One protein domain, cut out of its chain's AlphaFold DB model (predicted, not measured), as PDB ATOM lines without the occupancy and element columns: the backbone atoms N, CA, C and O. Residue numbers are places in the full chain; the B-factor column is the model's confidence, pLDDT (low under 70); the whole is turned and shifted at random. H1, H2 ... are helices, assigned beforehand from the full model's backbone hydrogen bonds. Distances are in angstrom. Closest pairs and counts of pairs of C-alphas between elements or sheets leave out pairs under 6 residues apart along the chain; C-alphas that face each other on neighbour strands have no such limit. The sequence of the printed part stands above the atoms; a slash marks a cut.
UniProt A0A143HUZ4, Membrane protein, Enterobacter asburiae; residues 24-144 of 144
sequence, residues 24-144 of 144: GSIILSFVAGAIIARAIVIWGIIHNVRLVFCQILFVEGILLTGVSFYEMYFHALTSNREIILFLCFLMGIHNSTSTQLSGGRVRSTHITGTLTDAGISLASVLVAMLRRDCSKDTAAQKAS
ATOM      1  N   GLY A  24     190.844 159.903 175.913       93.19
ATOM      2  CA  GLY A  24     189.835 160.867 176.345       93.19
ATOM      3  C   GLY A  24     188.511 160.199 176.726       93.19
ATOM      4  O   GLY A  24     187.933 160.529 177.766       93.19
ATOM      5  N   SER A  25     188.048 159.226 175.937       94.50
ATOM      6  CA  SER A  25     186.803 158.507 176.218       94.50
ATOM      7  C   SER A  25     186.908 157.607 177.448       94.50
ATOM      8  O   SER A  25     185.937 157.524 178.195       94.50
ATOM      9  N   ILE A  26     188.077 157.022 177.740       95.38
ATOM     10  CA  ILE A  26     188.332 156.299 179.001       95.38
ATOM     11  C   ILE A  26     188.102 157.223 180.204       95.38
ATOM     12  O   ILE A  26     187.330 156.889 181.104       95.38
ATOM     13  N   ILE A  27     188.719 158.411 180.212       95.56
ATOM     14  CA  ILE A  27     188.575 159.374 181.318       95.56
ATOM     15  C   ILE A  27     187.118 159.828 181.452       95.56
ATOM     16  O   ILE A  27     186.578 159.864 182.559       95.56
ATOM     17  N   LEU A  28     186.467 160.153 180.332       96.56
ATOM     18  CA  LEU A  28     185.076 160.594 180.339       96.56
ATOM     19  C   LEU A  28     184.137 159.493 180.844       96.56
ATOM     20  O   LEU A  28     183.249 159.774 181.646       96.56
ATOM     21  N   SER A  29     184.369 158.247 180.427       97.56
ATOM     22  CA  SER A  29     183.621 157.073 180.871       97.56
ATOM     23  C   SER A  29     183.747 156.867 182.383       97.56
ATOM     24  O   SER A  29     182.742 156.741 183.084       97.56
ATOM     25  N   PHE A  30     184.968 156.951 182.922       97.56
ATOM     26  CA  PHE A  30     185.212 156.890 184.364       97.56
ATOM     27  C   PHE A  30     184.437 157.971 185.129       97.56
ATOM     28  O   PHE A  30     183.737 157.687 186.106       97.56
ATOM     29  N   VAL A  31     184.545 159.227 184.685       97.75
ATOM     30  CA  VAL A  31     183.885 160.364 185.341       97.75
ATOM     31  C   VAL A  31     182.364 160.233 185.250       97.75
ATOM     32  O   VAL A  31     181.676 160.472 186.244       97.75
ATOM     33  N   ALA A  32     181.831 159.792 184.109       98.12
ATOM     34  CA  ALA A  32     180.408 159.509 183.943       98.12
ATOM     35  C   ALA A  32     179.924 158.438 184.935       98.12
ATOM     36  O   ALA A  32     178.888 158.623 185.577       98.12
ATOM     37  N   GLY A  33     180.704 157.370 185.135       97.81
ATOM     38  CA  GLY A  33     180.427 156.351 186.147       97.81
ATOM     39  C   GLY A  33     180.380 156.928 187.562       97.81
ATOM     40  O   GLY A  33     179.419 156.705 188.303       97.81
ATOM     41  N   ALA A  34     181.364 157.756 187.924       97.81
ATOM     42  CA  ALA A  34     181.403 158.412 189.230       97.81
ATOM     43  C   ALA A  34     180.199 159.343 189.464       97.81
ATOM     44  O   ALA A  34     179.652 159.375 190.577       97.81
ATOM     45  N   ILE A  35     179.767 160.062 188.419       98.12
ATOM     46  CA  ILE A  35     178.599 160.948 188.447       98.12
ATOM     47  C   ILE A  35     177.316 160.151 188.673       98.12
ATOM     48  O   ILE A  35     176.532 160.491 189.561       98.12
ATOM     49  N   ILE A  36     177.112 159.082 187.899       97.94
ATOM     50  CA  ILE A  36     175.914 158.240 187.991       97.94
ATOM     51  C   ILE A  36     175.824 157.591 189.372       97.94
ATOM     52  O   ILE A  36     174.771 157.669 190.006       97.94
ATOM     53  N   ALA A  37     176.926 157.047 189.894       97.69
ATOM     54  CA  ALA A  37     176.955 156.486 191.243       97.69
ATOM     55  C   ALA A  37     176.549 157.521 192.303       97.69
ATOM     56  O   ALA A  37     175.710 157.244 193.161       97.69
ATOM     57  N   ARG A  38     177.085 158.746 192.227       97.44
ATOM     58  CA  ARG A  38     176.711 159.824 193.153       97.44
ATOM     59  C   ARG A  38     175.243 160.227 193.012       97.44
ATOM     60  O   ARG A  38     174.582 160.428 194.029       97.44
ATOM     61  N   ALA A  39     174.722 160.318 191.791       97.12
ATOM     62  CA  ALA A  39     173.321 160.646 191.550       97.12
ATOM     63  C   ALA A  39     172.372 159.584 192.137       97.12
ATOM     64  O   ALA A  39     171.425 159.943 192.837       97.12
ATOM     65  N   ILE A  40     172.669 158.293 191.934       97.19
ATOM     66  CA  ILE A  40     171.904 157.175 192.514       97.19
ATOM     67  C   ILE A  40     171.941 157.231 194.044       97.19
ATOM     68  O   ILE A  40     170.905 157.072 194.686       97.19
ATOM     69  N   VAL A  41     173.104 157.507 194.644       97.00
ATOM     70  CA  VAL A  41     173.220 157.642 196.105       97.00
ATOM     71  C   VAL A  41     172.386 158.814 196.625       97.00
ATOM     72  O   VAL A  41     171.646 158.639 197.590       97.00
ATOM     73  N   ILE A  42     172.449 159.992 195.989       96.06
ATOM     74  CA  ILE A  42     171.619 161.145 196.380       96.06
ATOM     75  C   ILE A  42     170.134 160.784 196.293       96.06
ATOM     76  O   ILE A  42     169.381 161.062 197.227       96.06
ATOM     77  N   TRP A  43     169.721 160.135 195.203       95.62
ATOM     78  CA  TRP A  43     168.350 159.669 195.028       95.62
ATOM     79  C   TRP A  43     167.941 158.693 196.140       95.62
ATOM     80  O   TRP A  43     166.931 158.908 196.808       95.62
ATOM     81  N   GLY A  44     168.763 157.682 196.423       94.88
ATOM     82  CA  GLY A  44     168.497 156.712 197.483       94.88
ATOM     83  C   GLY A  44     168.396 157.353 198.867       94.88
ATOM     84  O   GLY A  44     167.506 156.997 199.634       94.88
ATOM     85  N   ILE A  45     169.237 158.347 199.171       93.31
ATOM     86  CA  ILE A  45     169.165 159.103 200.431       93.31
ATOM     87  C   ILE A  45     167.849 159.886 200.521       93.31
ATOM     88  O   ILE A  45     167.175 159.820 201.547       93.31
ATOM     89  N   ILE A  46     167.448 160.588 199.455       93.19
ATOM     90  CA  ILE A  46     166.194 161.364 199.422       93.19
ATOM     91  C   ILE A  46     164.972 160.454 199.619       93.19
ATOM     92  O   ILE A  46     164.029 160.827 200.314       93.19
ATOM     93  N   HIS A  47     164.998 159.252 199.043       93.50
ATOM     94  CA  HIS A  47     163.913 158.276 199.135       93.50
ATOM     95  C   HIS A  47     164.033 157.313 200.333       93.50
ATOM     96  O   HIS A  47     163.278 156.347 200.408       93.50
ATOM     97  N   ASN A  48     164.940 157.565 201.288       93.44
ATOM     98  CA  ASN A  48     165.175 156.722 202.472       93.44
ATOM     99  C   ASN A  48     165.488 155.240 202.153       93.44
ATOM    100  O   ASN A  48     165.160 154.328 202.915       93.44
ATOM    101  N   VAL A  49     166.167 154.976 201.035       95.81
ATOM    102  CA  VAL A  49     166.598 153.633 200.629       95.81
ATOM    103  C   VAL A  49     167.844 153.232 201.421       95.81
ATOM    104  O   VAL A  49     168.979 153.498 201.026       95.81
ATOM    105  N   ARG A  50     167.643 152.537 202.548       91.69
ATOM    106  CA  ARG A  50     168.728 152.110 203.458       91.69
ATOM    107  C   ARG A  50     169.802 151.243 202.785       91.69
ATOM    108  O   ARG A  50     170.942 151.228 203.231       91.69
ATOM    109  N   LEU A  51     169.436 150.516 201.729       95.06
ATOM    110  CA  LEU A  51     170.297 149.552 201.034       95.06
ATOM    111  C   LEU A  51     170.867 150.080 199.710       95.06
ATOM    112  O   LEU A  51     171.326 149.280 198.900       95.06
ATOM    113  N   VAL A  52     170.857 151.398 199.472       96.56
ATOM    114  CA  VAL A  52     171.290 151.979 198.186       96.56
ATOM    115  C   VAL A  52     172.701 151.534 197.779       96.56
ATOM    116  O   VAL A  52     172.911 151.116 196.646       96.56
ATOM    117  N   PHE A  53     173.656 151.516 198.713       96.00
ATOM    118  CA  PHE A  53     175.022 151.061 198.433       96.00
ATOM    119  C   PHE A  53     175.086 149.565 198.102       96.00
ATOM    120  O   PHE A  53     175.788 149.172 197.175       96.00
ATOM    121  N   CYS A  54     174.319 148.733 198.812       96.44
ATOM    122  CA  CYS A  54     174.239 147.300 198.526       96.44
ATOM    123  C   CYS A  54     173.639 147.036 197.141       96.44
ATOM    124  O   CYS A  54     174.113 146.153 196.436       96.44
ATOM    125  N   GLN A  55     172.624 147.806 196.740       96.56
ATOM    126  CA  GLN A  55     172.019 147.705 195.411       96.56
ATOM    127  C   GLN A  55     173.017 148.073 194.311       96.56
ATOM    128  O   GLN A  55     173.119 147.340 193.333       96.56
ATOM    129  N   ILE A  56     173.787 149.152 194.493       97.12
ATOM    130  CA  ILE A  56     174.834 149.547 193.539       97.12
ATOM    131  C   ILE A  56     175.868 148.427 193.387       97.12
ATOM    132  O   ILE A  56     176.124 147.994 192.267       97.12
ATOM    133  N   LEU A  57     176.404 147.908 194.498       97.06
ATOM    134  CA  LEU A  57     177.408 146.837 194.473       97.06
ATOM    135  C   LEU A  57     176.870 145.536 193.862       97.06
ATOM    136  O   LEU A  57     177.581 144.847 193.134       97.06
ATOM    137  N   PHE A  58     175.609 145.196 194.134       97.81
ATOM    138  CA  PHE A  58     174.970 144.018 193.554       97.81
ATOM    139  C   PHE A  58     174.812 144.146 192.035       97.81
ATOM    140  O   PHE A  58     175.138 143.215 191.300       97.81
ATOM    141  N   VAL A  59     174.365 145.312 191.557       97.75
ATOM    142  CA  VAL A  59     174.265 145.599 190.121       97.75
ATOM    143  C   VAL A  59     175.646 145.580 189.467       97.75
ATOM    144  O   VAL A  59     175.791 144.982 188.407       97.75
ATOM    145  N   GLU A  60     176.669 146.154 190.101       97.75
ATOM    146  CA  GLU A  60     178.049 146.111 189.603       97.75
ATOM    147  C   GLU A  60     178.536 144.664 189.420       97.75
ATOM    148  O   GLU A  60     179.057 144.318 188.361       97.75
ATOM    149  N   GLY A  61     178.279 143.790 190.400       97.75
ATOM    150  CA  GLY A  61     178.608 142.365 190.312       97.75
ATOM    151  C   GLY A  61     177.886 141.642 189.170       97.75
ATOM    152  O   GLY A  61     178.504 140.849 188.455       97.75
ATOM    153  N   ILE A  62     176.601 141.943 188.948       98.06
ATOM    154  CA  ILE A  62     175.843 141.408 187.805       98.06
ATOM    155  C   ILE A  62     176.442 141.894 186.482       98.06
ATOM    156  O   ILE A  62     176.631 141.088 185.573       98.06
ATOM    157  N   LEU A  63     176.760 143.186 186.369       96.94
ATOM    158  CA  LEU A  63     177.329 143.761 185.149       96.94
ATOM    159  C   LEU A  63     178.709 143.172 184.840       96.94
ATOM    160  O   LEU A  63     178.941 142.772 183.704       96.94
ATOM    161  N   LEU A  64     179.588 143.037 185.839       96.56
ATOM    162  CA  LEU A  64     180.896 142.392 185.677       96.56
ATOM    163  C   LEU A  64     180.757 140.930 185.244       96.56
ATOM    164  O   LEU A  64     181.427 140.501 184.309       96.56
ATOM    165  N   THR A  65     179.835 140.187 185.863       95.88
ATOM    166  CA  THR A  65     179.532 138.803 185.467       95.88
ATOM    167  C   THR A  65     179.031 138.738 184.020       95.88
ATOM    168  O   THR A  65     179.445 137.872 183.251       95.88
ATOM    169  N   GLY A  66     178.173 139.681 183.622       93.69
ATOM    170  CA  GLY A  66     177.690 139.818 182.251       93.69
ATOM    171  C   GLY A  66     178.818 140.079 181.253       93.69
ATOM    172  O   GLY A  66     178.836 139.455 180.195       93.69
ATOM    173  N   VAL A  67     179.790 140.926 181.606       92.38
ATOM    174  CA  VAL A  67     180.987 141.154 180.780       92.38
ATOM    175  C   VAL A  67     181.814 139.880 180.651       92.38
ATOM    176  O   VAL A  67     182.218 139.544 179.543       92.38
ATOM    177  N   SER A  68     182.019 139.131 181.739       91.25
ATOM    178  CA  SER A  68     182.750 137.858 181.686       91.25
ATOM    179  C   SER A  68     182.080 136.845 180.756       91.25
ATOM    180  O   SER A  68     182.756 136.205 179.953       91.25
ATOM    181  N   PHE A  69     180.749 136.717 180.811       91.62
ATOM    182  CA  PHE A  69     180.021 135.862 179.871       91.62
ATOM    183  C   PHE A  69     180.111 136.382 178.436       91.62
ATOM    184  O   PHE A  69     180.347 135.598 177.521       91.62
ATOM    185  N   TYR A  70     179.951 137.690 178.231       88.50
ATOM    186  CA  TYR A  70     180.075 138.300 176.911       88.50
ATOM    187  C   TYR A  70     181.438 137.993 176.284       88.50
ATOM    188  O   TYR A  70     181.502 137.502 175.159       88.50
ATOM    189  N   GLU A  71     182.516 138.193 177.039       87.62
ATOM    190  CA  GLU A  71     183.870 137.892 176.589       87.62
ATOM    191  C   GLU A  71     184.059 136.393 176.312       87.62
ATOM    192  O   GLU A  71     184.662 136.042 175.302       87.62
ATOM    193  N   MET A  72     183.495 135.506 177.138       86.56
ATOM    194  CA  MET A  72     183.583 134.051 176.950       86.56
ATOM    195  C   MET A  72     182.884 133.556 175.671       86.56
ATOM    196  O   MET A  72     183.417 132.681 174.990       86.56
ATOM    197  N   TYR A  73     181.698 134.079 175.344       84.69
ATOM    198  CA  TYR A  73     180.902 133.599 174.203       84.69
ATOM    199  C   TYR A  73     181.234 134.297 172.881       84.69
ATOM    200  O   TYR A  73     181.148 133.673 171.826       84.69
ATOM    201  N   PHE A  74     181.605 135.577 172.925       77.94
ATOM    202  CA  PHE A  74     181.840 136.401 171.735       77.94
ATOM    203  C   PHE A  74     183.325 136.640 171.458       77.94
ATOM    204  O   PHE A  74     183.660 137.587 170.750       77.94
ATOM    205  N   HIS A  75     184.207 135.787 171.993       64.25
ATOM    206  CA  HIS A  75     185.657 135.847 171.802       64.25
ATOM    207  C   HIS A  75     186.023 135.814 170.304       64.25
ATOM    208  O   HIS A  75     186.222 134.763 169.694       64.25
ATOM    209  N   ALA A  76     186.092 136.993 169.695       53.31
ATOM    210  CA  ALA A  76     186.505 137.225 168.325       53.31
ATOM    211  C   ALA A  76     187.652 138.232 168.359       53.31
ATOM    212  O   ALA A  76     187.638 139.164 169.156       53.31
ATOM    213  N   LEU A  77     188.638 138.031 167.489       55.72
ATOM    214  CA  LEU A  77     189.952 138.687 167.390       55.72
ATOM    215  C   LEU A  77     189.928 140.222 167.144       55.72
ATOM    216  O   LEU A  77     190.863 140.777 166.573       55.72
ATOM    217  N   THR A  78     188.858 140.919 167.525       56.88
ATOM    218  CA  THR A  78     188.637 142.350 167.310       56.88
ATOM    219  C   THR A  78     188.966 143.159 168.567       56.88
ATOM    220  O   THR A  78     188.820 142.697 169.694       56.88
ATOM    221  N   SER A  79     189.436 144.389 168.360       61.94
ATOM    222  CA  SER A  79     189.839 145.336 169.405       61.94
ATOM    223  C   SER A  79     188.739 145.548 170.465       61.94
ATOM    224  O   SER A  79     187.694 146.125 170.174       61.94
ATOM    225  N   ASN A  80     188.994 145.131 171.712       81.44
ATOM    226  CA  ASN A  80     188.066 145.193 172.858       81.44
ATOM    227  C   ASN A  80     187.906 146.607 173.464       81.44
ATOM    228  O   ASN A  80     187.805 146.769 174.682       81.44
ATOM    229  N   ARG A  81     187.896 147.655 172.629       87.62
ATOM    230  CA  ARG A  81     187.806 149.057 173.077       87.62
ATOM    231  C   ARG A  81     186.528 149.319 173.882       87.62
ATOM    232  O   ARG A  81     186.598 149.942 174.935       87.62
ATOM    233  N   GLU A  82     185.397 148.770 173.446       88.75
ATOM    234  CA  GLU A  82     184.103 148.918 174.130       88.75
ATOM    235  C   GLU A  82     184.110 148.320 175.544       88.75
ATOM    236  O   GLU A  82     183.676 148.961 176.500       88.75
ATOM    237  N   ILE A  83     184.671 147.115 175.697       91.25
ATOM    238  CA  ILE A  83     184.784 146.444 177.000       91.25
ATOM    239  C   ILE A  83     185.659 147.274 177.940       91.25
ATOM    240  O   ILE A  83     185.300 147.460 179.099       91.25
ATOM    241  N   ILE A  84     186.770 147.830 177.444       93.31
ATOM    242  CA  ILE A  84     187.650 148.699 178.236       93.31
ATOM    243  C   ILE A  84     186.897 149.943 178.719       93.31
ATOM    244  O   ILE A  84     186.979 150.285 179.900       93.31
ATOM    245  N   LEU A  85     186.142 150.609 177.839       95.00
ATOM    246  CA  LEU A  85     185.350 151.784 178.215       95.00
ATOM    247  C   LEU A  85     184.287 151.441 179.255       95.00
ATOM    248  O   LEU A  85     184.114 152.196 180.215       95.00
ATOM    249  N   PHE A  86     183.624 150.296 179.104       95.25
ATOM    250  CA  PHE A  86     182.618 149.823 180.047       95.25
ATOM    251  C   PHE A  86     183.220 149.425 181.403       95.25
ATOM    252  O   PHE A  86     182.697 149.800 182.449       95.25
ATOM    253  N   LEU A  87     184.367 148.743 181.422       95.94
ATOM    254  CA  LEU A  87     185.097 148.461 182.662       95.94
ATOM    255  C   LEU A  87     185.551 149.749 183.348       95.94
ATOM    256  O   LEU A  87     185.471 149.859 184.570       95.94
ATOM    257  N   CYS A  88     185.994 150.742 182.577       96.69
ATOM    258  CA  CYS A  88     186.397 152.032 183.120       96.69
ATOM    259  C   CYS A  88     185.211 152.790 183.736       96.69
ATOM    260  O   CYS A  88     185.334 153.365 184.821       96.69
ATOM    261  N   PHE A  89     184.042 152.719 183.097       97.88
ATOM    262  CA  PHE A  89     182.783 153.211 183.650       97.88
ATOM    263  C   PHE A  89     182.454 152.553 184.998       97.88
ATOM    264  O   PHE A  89     182.213 153.249 185.989       97.88
ATOM    265  N   LEU A  90     182.493 151.215 185.058       97.75
ATOM    266  CA  LEU A  90     182.245 150.452 186.286       97.75
ATOM    267  C   LEU A  90     183.258 150.797 187.383       97.75
ATOM    268  O   LEU A  90     182.874 150.995 188.531       97.75
ATOM    269  N   MET A  91     184.533 150.976 187.032       96.56
ATOM    270  CA  MET A  91     185.565 151.417 187.973       96.56
ATOM    271  C   MET A  91     185.256 152.808 188.554       96.56
ATOM    272  O   MET A  91     185.470 153.046 189.746       96.56
ATOM    273  N   GLY A  92     184.726 153.724 187.738       97.12
ATOM    274  CA  GLY A  92     184.247 155.032 188.187       97.12
ATOM    275  C   GLY A  92     183.092 154.925 189.183       97.12
ATOM    276  O   GLY A  92     183.109 155.583 190.231       97.12
ATOM    277  N   ILE A  93     182.124 154.044 188.903       97.94
ATOM    278  CA  ILE A  93     181.034 153.715 189.832       97.94
ATOM    279  C   ILE A  93     181.602 153.185 191.149       97.94
ATOM    280  O   ILE A  93     181.235 153.690 192.215       97.94
ATOM    281  N   HIS A  94     182.515 152.218 191.088       97.38
ATOM    282  CA  HIS A  94     183.080 151.562 192.262       97.38
ATOM    283  C   HIS A  94     183.827 152.546 193.165       97.38
ATOM    284  O   HIS A  94     183.556 152.639 194.365       97.38
ATOM    285  N   ASN A  95     184.717 153.356 192.584       96.62
ATOM    286  CA  ASN A  95     185.512 154.334 193.326       96.62
ATOM    287  C   ASN A  95     184.636 155.406 193.987       96.62
ATOM    288  O   ASN A  95     184.860 155.765 195.148       96.62
ATOM    289  N   SER A  96     183.605 155.882 193.285       97.00
ATOM    290  CA  SER A  96     182.639 156.831 193.841       97.00
ATOM    291  C   SER A  96     181.814 156.204 194.968       97.00
ATOM    292  O   SER A  96     181.629 156.815 196.022       97.00
ATOM    293  N   THR A  97     181.365 154.962 194.783       96.94
ATOM    294  CA  THR A  97     180.572 154.211 195.765       96.94
ATOM    295  C   THR A  97     181.379 153.930 197.029       96.94
ATOM    296  O   THR A  97     180.911 154.241 198.120       96.94
ATOM    297  N   SER A  98     182.613 153.432 196.897       96.00
ATOM    298  CA  SER A  98     183.524 153.174 198.021       96.00
ATOM    299  C   SER A  98     183.822 154.448 198.814       96.00
ATOM    300  O   SER A  98     183.722 154.456 200.044       96.00
ATOM    301  N   THR A  99     184.124 155.547 198.114       95.69
ATOM    302  CA  THR A  99     184.405 156.844 198.748       95.69
ATOM    303  C   THR A  99     183.212 157.328 199.566       95.69
ATOM    304  O   THR A  99     183.364 157.720 200.725       95.69
ATOM    305  N   GLN A 100     182.008 157.259 199.001       95.00
ATOM    306  CA  GLN A 100     180.786 157.688 199.679       95.00
ATOM    307  C   GLN A 100     180.396 156.766 200.840       95.00
ATOM    308  O   GLN A 100     180.065 157.260 201.917       95.00
ATOM    309  N   LEU A 101     180.475 155.446 200.645       94.62
ATOM    310  CA  LEU A 101     180.158 154.441 201.663       94.62
ATOM    311  C   LEU A 101     181.057 154.588 202.895       94.62
ATOM    312  O   LEU A 101     180.603 154.450 204.028       94.62
ATOM    313  N   SER A 102     182.331 154.903 202.676       93.69
ATOM    314  CA  SER A 102     183.318 155.089 203.738       93.69
ATOM    315  C   SER A 102     183.266 156.476 204.403       93.69
ATOM    316  O   SER A 102     184.057 156.765 205.303       93.69
ATOM    317  N   GLY A 103     182.388 157.377 203.948       89.25
ATOM    318  CA  GLY A 103     182.395 158.775 204.390       89.25
ATOM    319  C   GLY A 103     183.715 159.489 204.066       89.25
ATOM    320  O   GLY A 103     184.171 160.328 204.838       89.25
ATOM    321  N   GLY A 104     184.369 159.110 202.966       85.62
ATOM    322  CA  GLY A 104     185.641 159.673 202.510       85.62
ATOM    323  C   GLY A 104     186.902 159.071 203.141       85.62
ATOM    324  O   GLY A 104     187.997 159.496 202.778       85.62
ATOM    325  N   ARG A 105     186.795 158.089 204.054       89.38
ATOM    326  CA  ARG A 105     187.976 157.480 204.707       89.38
ATOM    327  C   ARG A 105     188.741 156.522 203.789       89.38
ATOM    328  O   ARG A 105     189.955 156.410 203.912       89.38
ATOM    329  N   VAL A 106     188.042 155.853 202.873       87.62
ATOM    330  CA  VAL A 106     188.613 154.984 201.836       87.62
ATOM    331  C   VAL A 106     188.377 155.638 200.480       87.62
ATOM    332  O   VAL A 106     187.247 155.679 200.004       87.62
ATOM    333  N   ARG A 107     189.441 156.158 199.866       87.81
ATOM    334  CA  ARG A 107     189.426 156.806 198.546       87.81
ATOM    335  C   ARG A 107     190.679 156.442 197.756       87.81
ATOM    336  O   ARG A 107     191.722 156.157 198.344       87.81
ATOM    337  N   SER A 108     190.586 156.482 196.433       87.25
ATOM    338  CA  SER A 108     191.736 156.304 195.546       87.25
ATOM    339  C   SER A 108     192.691 157.509 195.598       87.25
ATOM    340  O   SER A 108     192.320 158.613 196.014       87.25
ATOM    341  N   THR A 109     193.949 157.291 195.208       87.75
ATOM    342  CA  THR A 109     195.026 158.296 195.235       87.75
ATOM    343  C   THR A 109     195.388 158.782 193.828       87.75
ATOM    344  O   THR A 109     194.938 158.228 192.824       87.75
ATOM    345  N   HIS A 110     196.192 159.850 193.747       90.06
ATOM    346  CA  HIS A 110     196.631 160.473 192.493       90.06
ATOM    347  C   HIS A 110     195.460 160.778 191.540       90.06
ATOM    348  O   HIS A 110     194.544 161.510 191.905       90.06
ATOM    349  N   ILE A 111     195.502 160.241 190.321       89.88
ATOM    350  CA  ILE A 111     194.642 160.635 189.207       89.88
ATOM    351  C   ILE A 111     193.230 160.066 189.347       89.88
ATOM    352  O   ILE A 111     192.248 160.773 189.149       89.88
ATOM    353  N   THR A 112     193.095 158.795 189.723       90.19
ATOM    354  CA  THR A 112     191.763 158.193 189.889       90.19
ATOM    355  C   THR A 112     191.035 158.806 191.082       90.19
ATOM    356  O   THR A 112     189.822 159.003 191.016       90.19
ATOM    357  N   GLY A 113     191.768 159.193 192.131       91.94
ATOM    358  CA  GLY A 113     191.228 159.939 193.267       91.94
ATOM    359  C   GLY A 113     190.674 161.307 192.876       91.94
ATOM    360  O   GLY A 113     189.537 161.629 193.217       91.94
ATOM    361  N   THR A 114     191.446 162.104 192.133       94.81
ATOM    362  CA  THR A 114     191.012 163.446 191.709       94.81
ATOM    363  C   THR A 114     189.834 163.396 190.740       94.81
ATOM    364  O   THR A 114     188.896 164.179 190.890       94.81
ATOM    365  N   LEU A 115     189.826 162.453 189.793       94.88
ATOM    366  CA  LEU A 115     188.700 162.258 188.873       94.88
ATOM    367  C   LEU A 115     187.424 161.829 189.603       94.88
ATOM    368  O   LEU A 115     186.337 162.301 189.271       94.88
ATOM    369  N   THR A 116     187.550 160.967 190.616       95.69
ATOM    370  CA  THR A 116     186.404 160.513 191.417       95.69
ATOM    371  C   THR A 116     185.783 161.680 192.181       95.69
ATOM    372  O   THR A 116     184.573 161.890 192.103       95.69
ATOM    373  N   ASP A 117     186.605 162.476 192.868       95.19
ATOM    374  CA  ASP A 117     186.143 163.659 193.598       95.19
ATOM    375  C   ASP A 117     185.477 164.681 192.667       95.19
ATOM    376  O   ASP A 117     184.413 165.218 192.989       95.19
ATOM    377  N   ALA A 118     186.075 164.924 191.493       95.31
ATOM    378  CA  ALA A 118     185.514 165.815 190.484       95.31
ATOM    379  C   ALA A 118     184.134 165.329 190.015       95.31
ATOM    380  O   ALA A 118     183.188 166.116 189.980       95.31
ATOM    381  N   GLY A 119     183.993 164.030 189.733       95.88
ATOM    382  CA  GLY A 119     182.715 163.417 189.368       95.88
ATOM    383  C   GLY A 119     181.659 163.537 190.472       95.88
ATOM    384  O   GLY A 119     180.530 163.946 190.202       95.88
ATOM    385  N   ILE A 120     182.022 163.261 191.730       96.31
ATOM    386  CA  ILE A 120     181.115 163.396 192.886       96.31
ATOM    387  C   ILE A 120     180.648 164.848 193.056       96.31
ATOM    388  O   ILE A 120     179.458 165.100 193.286       96.31
ATOM    389  N   SER A 121     181.572 165.804 192.956       96.44
ATOM    390  CA  SER A 121     181.268 167.231 193.072       96.44
ATOM    391  C   SER A 121     180.330 167.684 191.952       96.44
ATOM    392  O   SER A 121     179.257 168.229 192.224       96.44
ATOM    393  N   LEU A 122     180.667 167.355 190.701       95.81
ATOM    394  CA  LEU A 122     179.872 167.706 189.527       95.81
ATOM    395  C   LEU A 122     178.455 167.123 189.605       95.81
ATOM    396  O   LEU A 122     177.483 167.848 189.411       95.81
ATOM    397  N   ALA A 123     178.317 165.850 189.973       95.44
ATOM    398  CA  ALA A 123     177.013 165.219 190.163       95.44
ATOM    399  C   ALA A 123     176.173 165.906 191.241       95.44
ATOM    400  O   ALA A 123     174.974 166.111 191.063       95.44
ATOM    401  N   SER A 124     176.800 166.288 192.355       94.25
ATOM    402  CA  SER A 124     176.105 166.960 193.454       94.25
ATOM    403  C   SER A 124     175.556 168.322 193.013       94.25
ATOM    404  O   SER A 124     174.420 168.658 193.350       94.25
ATOM    405  N   VAL A 125     176.316 169.073 192.204       95.62
ATOM    406  CA  VAL A 125     175.869 170.349 191.617       95.62
ATOM    407  C   VAL A 125     174.749 170.133 190.599       95.62
ATOM    408  O   VAL A 125     173.713 170.791 190.695       95.62
ATOM    409  N   LEU A 126     174.914 169.190 189.667       93.69
ATOM    410  CA  LEU A 126     173.914 168.893 188.635       93.69
ATOM    411  C   LEU A 126     172.569 168.484 189.248       93.69
ATOM    412  O   LEU A 126     171.530 169.039 188.896       93.69
ATOM    413  N   VAL A 127     172.582 167.565 190.218       93.06
ATOM    414  CA  VAL A 127     171.358 167.125 190.905       93.06
ATOM    415  C   VAL A 127     170.719 168.276 191.692       93.06
ATOM    416  O   VAL A 127     169.495 168.401 191.705       93.06
ATOM    417  N   ALA A 128     171.514 169.144 192.324       92.12
ATOM    418  CA  ALA A 128     170.988 170.315 193.025       92.12
ATOM    419  C   ALA A 128     170.312 171.317 192.072       92.12
ATOM    420  O   ALA A 128     169.241 171.835 192.398       92.12
ATOM    421  N   MET A 129     170.898 171.561 190.894       91.75
ATOM    422  CA  MET A 129     170.315 172.425 189.862       91.75
ATOM    423  C   MET A 129     168.988 171.865 189.343       91.75
ATOM    424  O   MET A 129     167.976 172.559 189.406       91.75
ATOM    425  N   LEU A 130     168.958 170.587 188.953       89.12
ATOM    426  CA  LEU A 130     167.744 169.935 188.443       89.12
ATOM    427  C   LEU A 130     166.591 169.967 189.457       89.12
ATOM    428  O   LEU A 130     165.443 170.235 189.108       89.12
ATOM    429  N   ARG A 131     166.888 169.752 190.745       85.38
ATOM    430  CA  ARG A 131     165.869 169.833 191.803       85.38
ATOM    431  C   ARG A 131     165.338 171.249 192.012       85.38
ATOM    432  O   ARG A 131     164.164 171.407 192.351       85.38
ATOM    433  N   ARG A 132     166.180 172.274 191.840       81.50
ATOM    434  CA  ARG A 132     165.763 173.676 191.969       81.50
ATOM    435  C   ARG A 132     164.738 174.048 190.901       81.50
ATOM    436  O   ARG A 132     163.800 174.774 191.221       81.50
ATOM    437  N   ASP A 133     164.898 173.545 189.684       76.81
ATOM    438  CA  ASP A 133     163.979 173.847 188.587       76.81
ATOM    439  C   ASP A 133     162.640 173.110 188.746       76.81
ATOM    440  O   ASP A 133     161.602 173.771 188.744       76.81
ATOM    441  N   CYS A 134     162.637 171.819 189.111       68.50
ATOM    442  CA  CYS A 134     161.392 171.108 189.457       68.50
ATOM    443  C   CYS A 134     160.592 171.795 190.582       68.50
ATOM    444  O   CYS A 134     159.357 171.782 190.584       68.50
ATOM    445  N   SER A 135     161.276 172.404 191.560       72.12
ATOM    446  CA  SER A 135     160.609 173.144 192.638       72.12
ATOM    447  C   SER A 135     159.909 174.413 192.145       72.12
ATOM    448  O   SER A 135     158.899 174.794 192.735       72.12
ATOM    449  N   LYS A 136     160.432 175.081 191.109       69.12
ATOM    450  CA  LYS A 136     159.795 176.268 190.519       69.12
ATOM    451  C   LYS A 136     158.560 175.880 189.713       69.12
ATOM    452  O   LYS A 136     157.526 176.520 189.877       69.12
ATOM    453  N   ASP A 137     158.643 174.801 188.939       66.00
ATOM    454  CA  ASP A 137     157.523 174.315 188.125       66.00
ATOM    455  C   ASP A 137     156.351 173.862 189.003       66.00
ATOM    456  O   ASP A 137     155.207 174.255 188.784       66.00
ATOM    457  N   THR A 138     156.642 173.131 190.086       66.19
ATOM    458  CA  THR A 138     155.616 172.694 191.051       66.19
ATOM    459  C   THR A 138     154.959 173.880 191.773       66.19
ATOM    460  O   THR A 138     153.765 173.842 192.079       66.19
ATOM    461  N   ALA A 139     155.721 174.942 192.063       67.38
ATOM    462  CA  ALA A 139     155.187 176.160 192.672       67.38
ATOM    463  C   ALA A 139     154.306 176.956 191.694       67.38
ATOM    464  O   ALA A 139     153.258 177.454 192.101       67.38
ATOM    465  N   ALA A 140     154.686 177.027 190.414       67.69
ATOM    466  CA  ALA A 140     153.890 177.670 189.371       67.69
ATOM    467  C   ALA A 140     152.549 176.951 189.141       67.69
ATOM    468  O   ALA A 140     151.523 177.606 188.991       67.69
ATOM    469  N   GLN A 141     152.535 175.616 189.204       61.06
ATOM    470  CA  GLN A 141     151.335 174.798 188.997       61.06
ATOM    471  C   GLN A 141     150.336 174.835 190.168       61.06
ATOM    472  O   GLN A 141     149.155 174.572 189.976       61.06
ATOM    473  N   LYS A 142     150.791 175.144 191.391       58.94
ATOM    474  CA  LYS A 142     149.912 175.355 192.560       58.94
ATOM    475  C   LYS A 142     149.331 176.770 192.644       58.94
ATOM    476  O   LYS A 142     148.440 176.993 193.459       58.94
ATOM    477  N   ALA A 143     149.876 177.717 191.881       62.84
ATOM    478  CA  ALA A 143     149.457 179.117 191.884       62.84
ATOM    479  C   ALA A 143     148.428 179.455 190.784       62.84
ATOM    480  O   ALA A 143     147.920 180.575 190.771       62.84
ATOM    481  N   SER A 144     148.140 178.508 189.883       52.44
ATOM    482  CA  SER A 144     147.084 178.555 188.859       52.44
ATOM    483  C   SER A 144     145.840 177.800 189.305       52.44
ATOM    484  O   SER A 144     144.728 178.313 189.066       52.44
TER     485      SER A 144
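This is residues 24 to 144 of the 144 residues of the protein "Membrane protein" of Enterobacter asburiae (UniProt A0A143HUZ4). H1, H2 and H3 make an up-and-down bundle, each helix running against the one before; long H4 crosses H1, and residues 129 to 144, of which 129 to 142 belong to H4, stick out as an arm. The printed part has 121 residues, with four named helices, H1 to H4 in order along the chain, that hold 99 of them, and no named strand; its class is all helix, and the whole is loose, with a radius of gyration of the C-alphas of 17.3 A and spans of 62 by 34 by 31 A.

Find C-alpha 24 at (189.835, 160.867, 176.345); H1, residues 24 to 46, runs 33.0 A. H2 is residues 52 to 73, 31.7 A; H3 is residues 81 to 101, 30.1 A. H4, residues 110 to 142, runs 49.0 A to C-alpha 142 at (149.912, 175.355, 192.560).

H1 touches H3 the same way, closest C-alphas Phe 30 and Gly 92, 4.4 A. The hairpin H2 and H3 has a shallow tilt of 19 degrees. H4 touches H1 with residues 115 to 127 alone, at a steep tilt of 50 degrees; closest C-alphas are Ile 35 and Ala 123, 4.9 A. H2 and H4 are apart. In H1, H2, H3 and H4 every O i to N i+4 pair is within hydrogen-bond range.

The farthest C-alphas, Leu 77 and Ser 144, are 62.4 A apart. The printed part has no cut and no long link. pLDDT is under 70 at residues 75 to 79, 134 and 136 to 144.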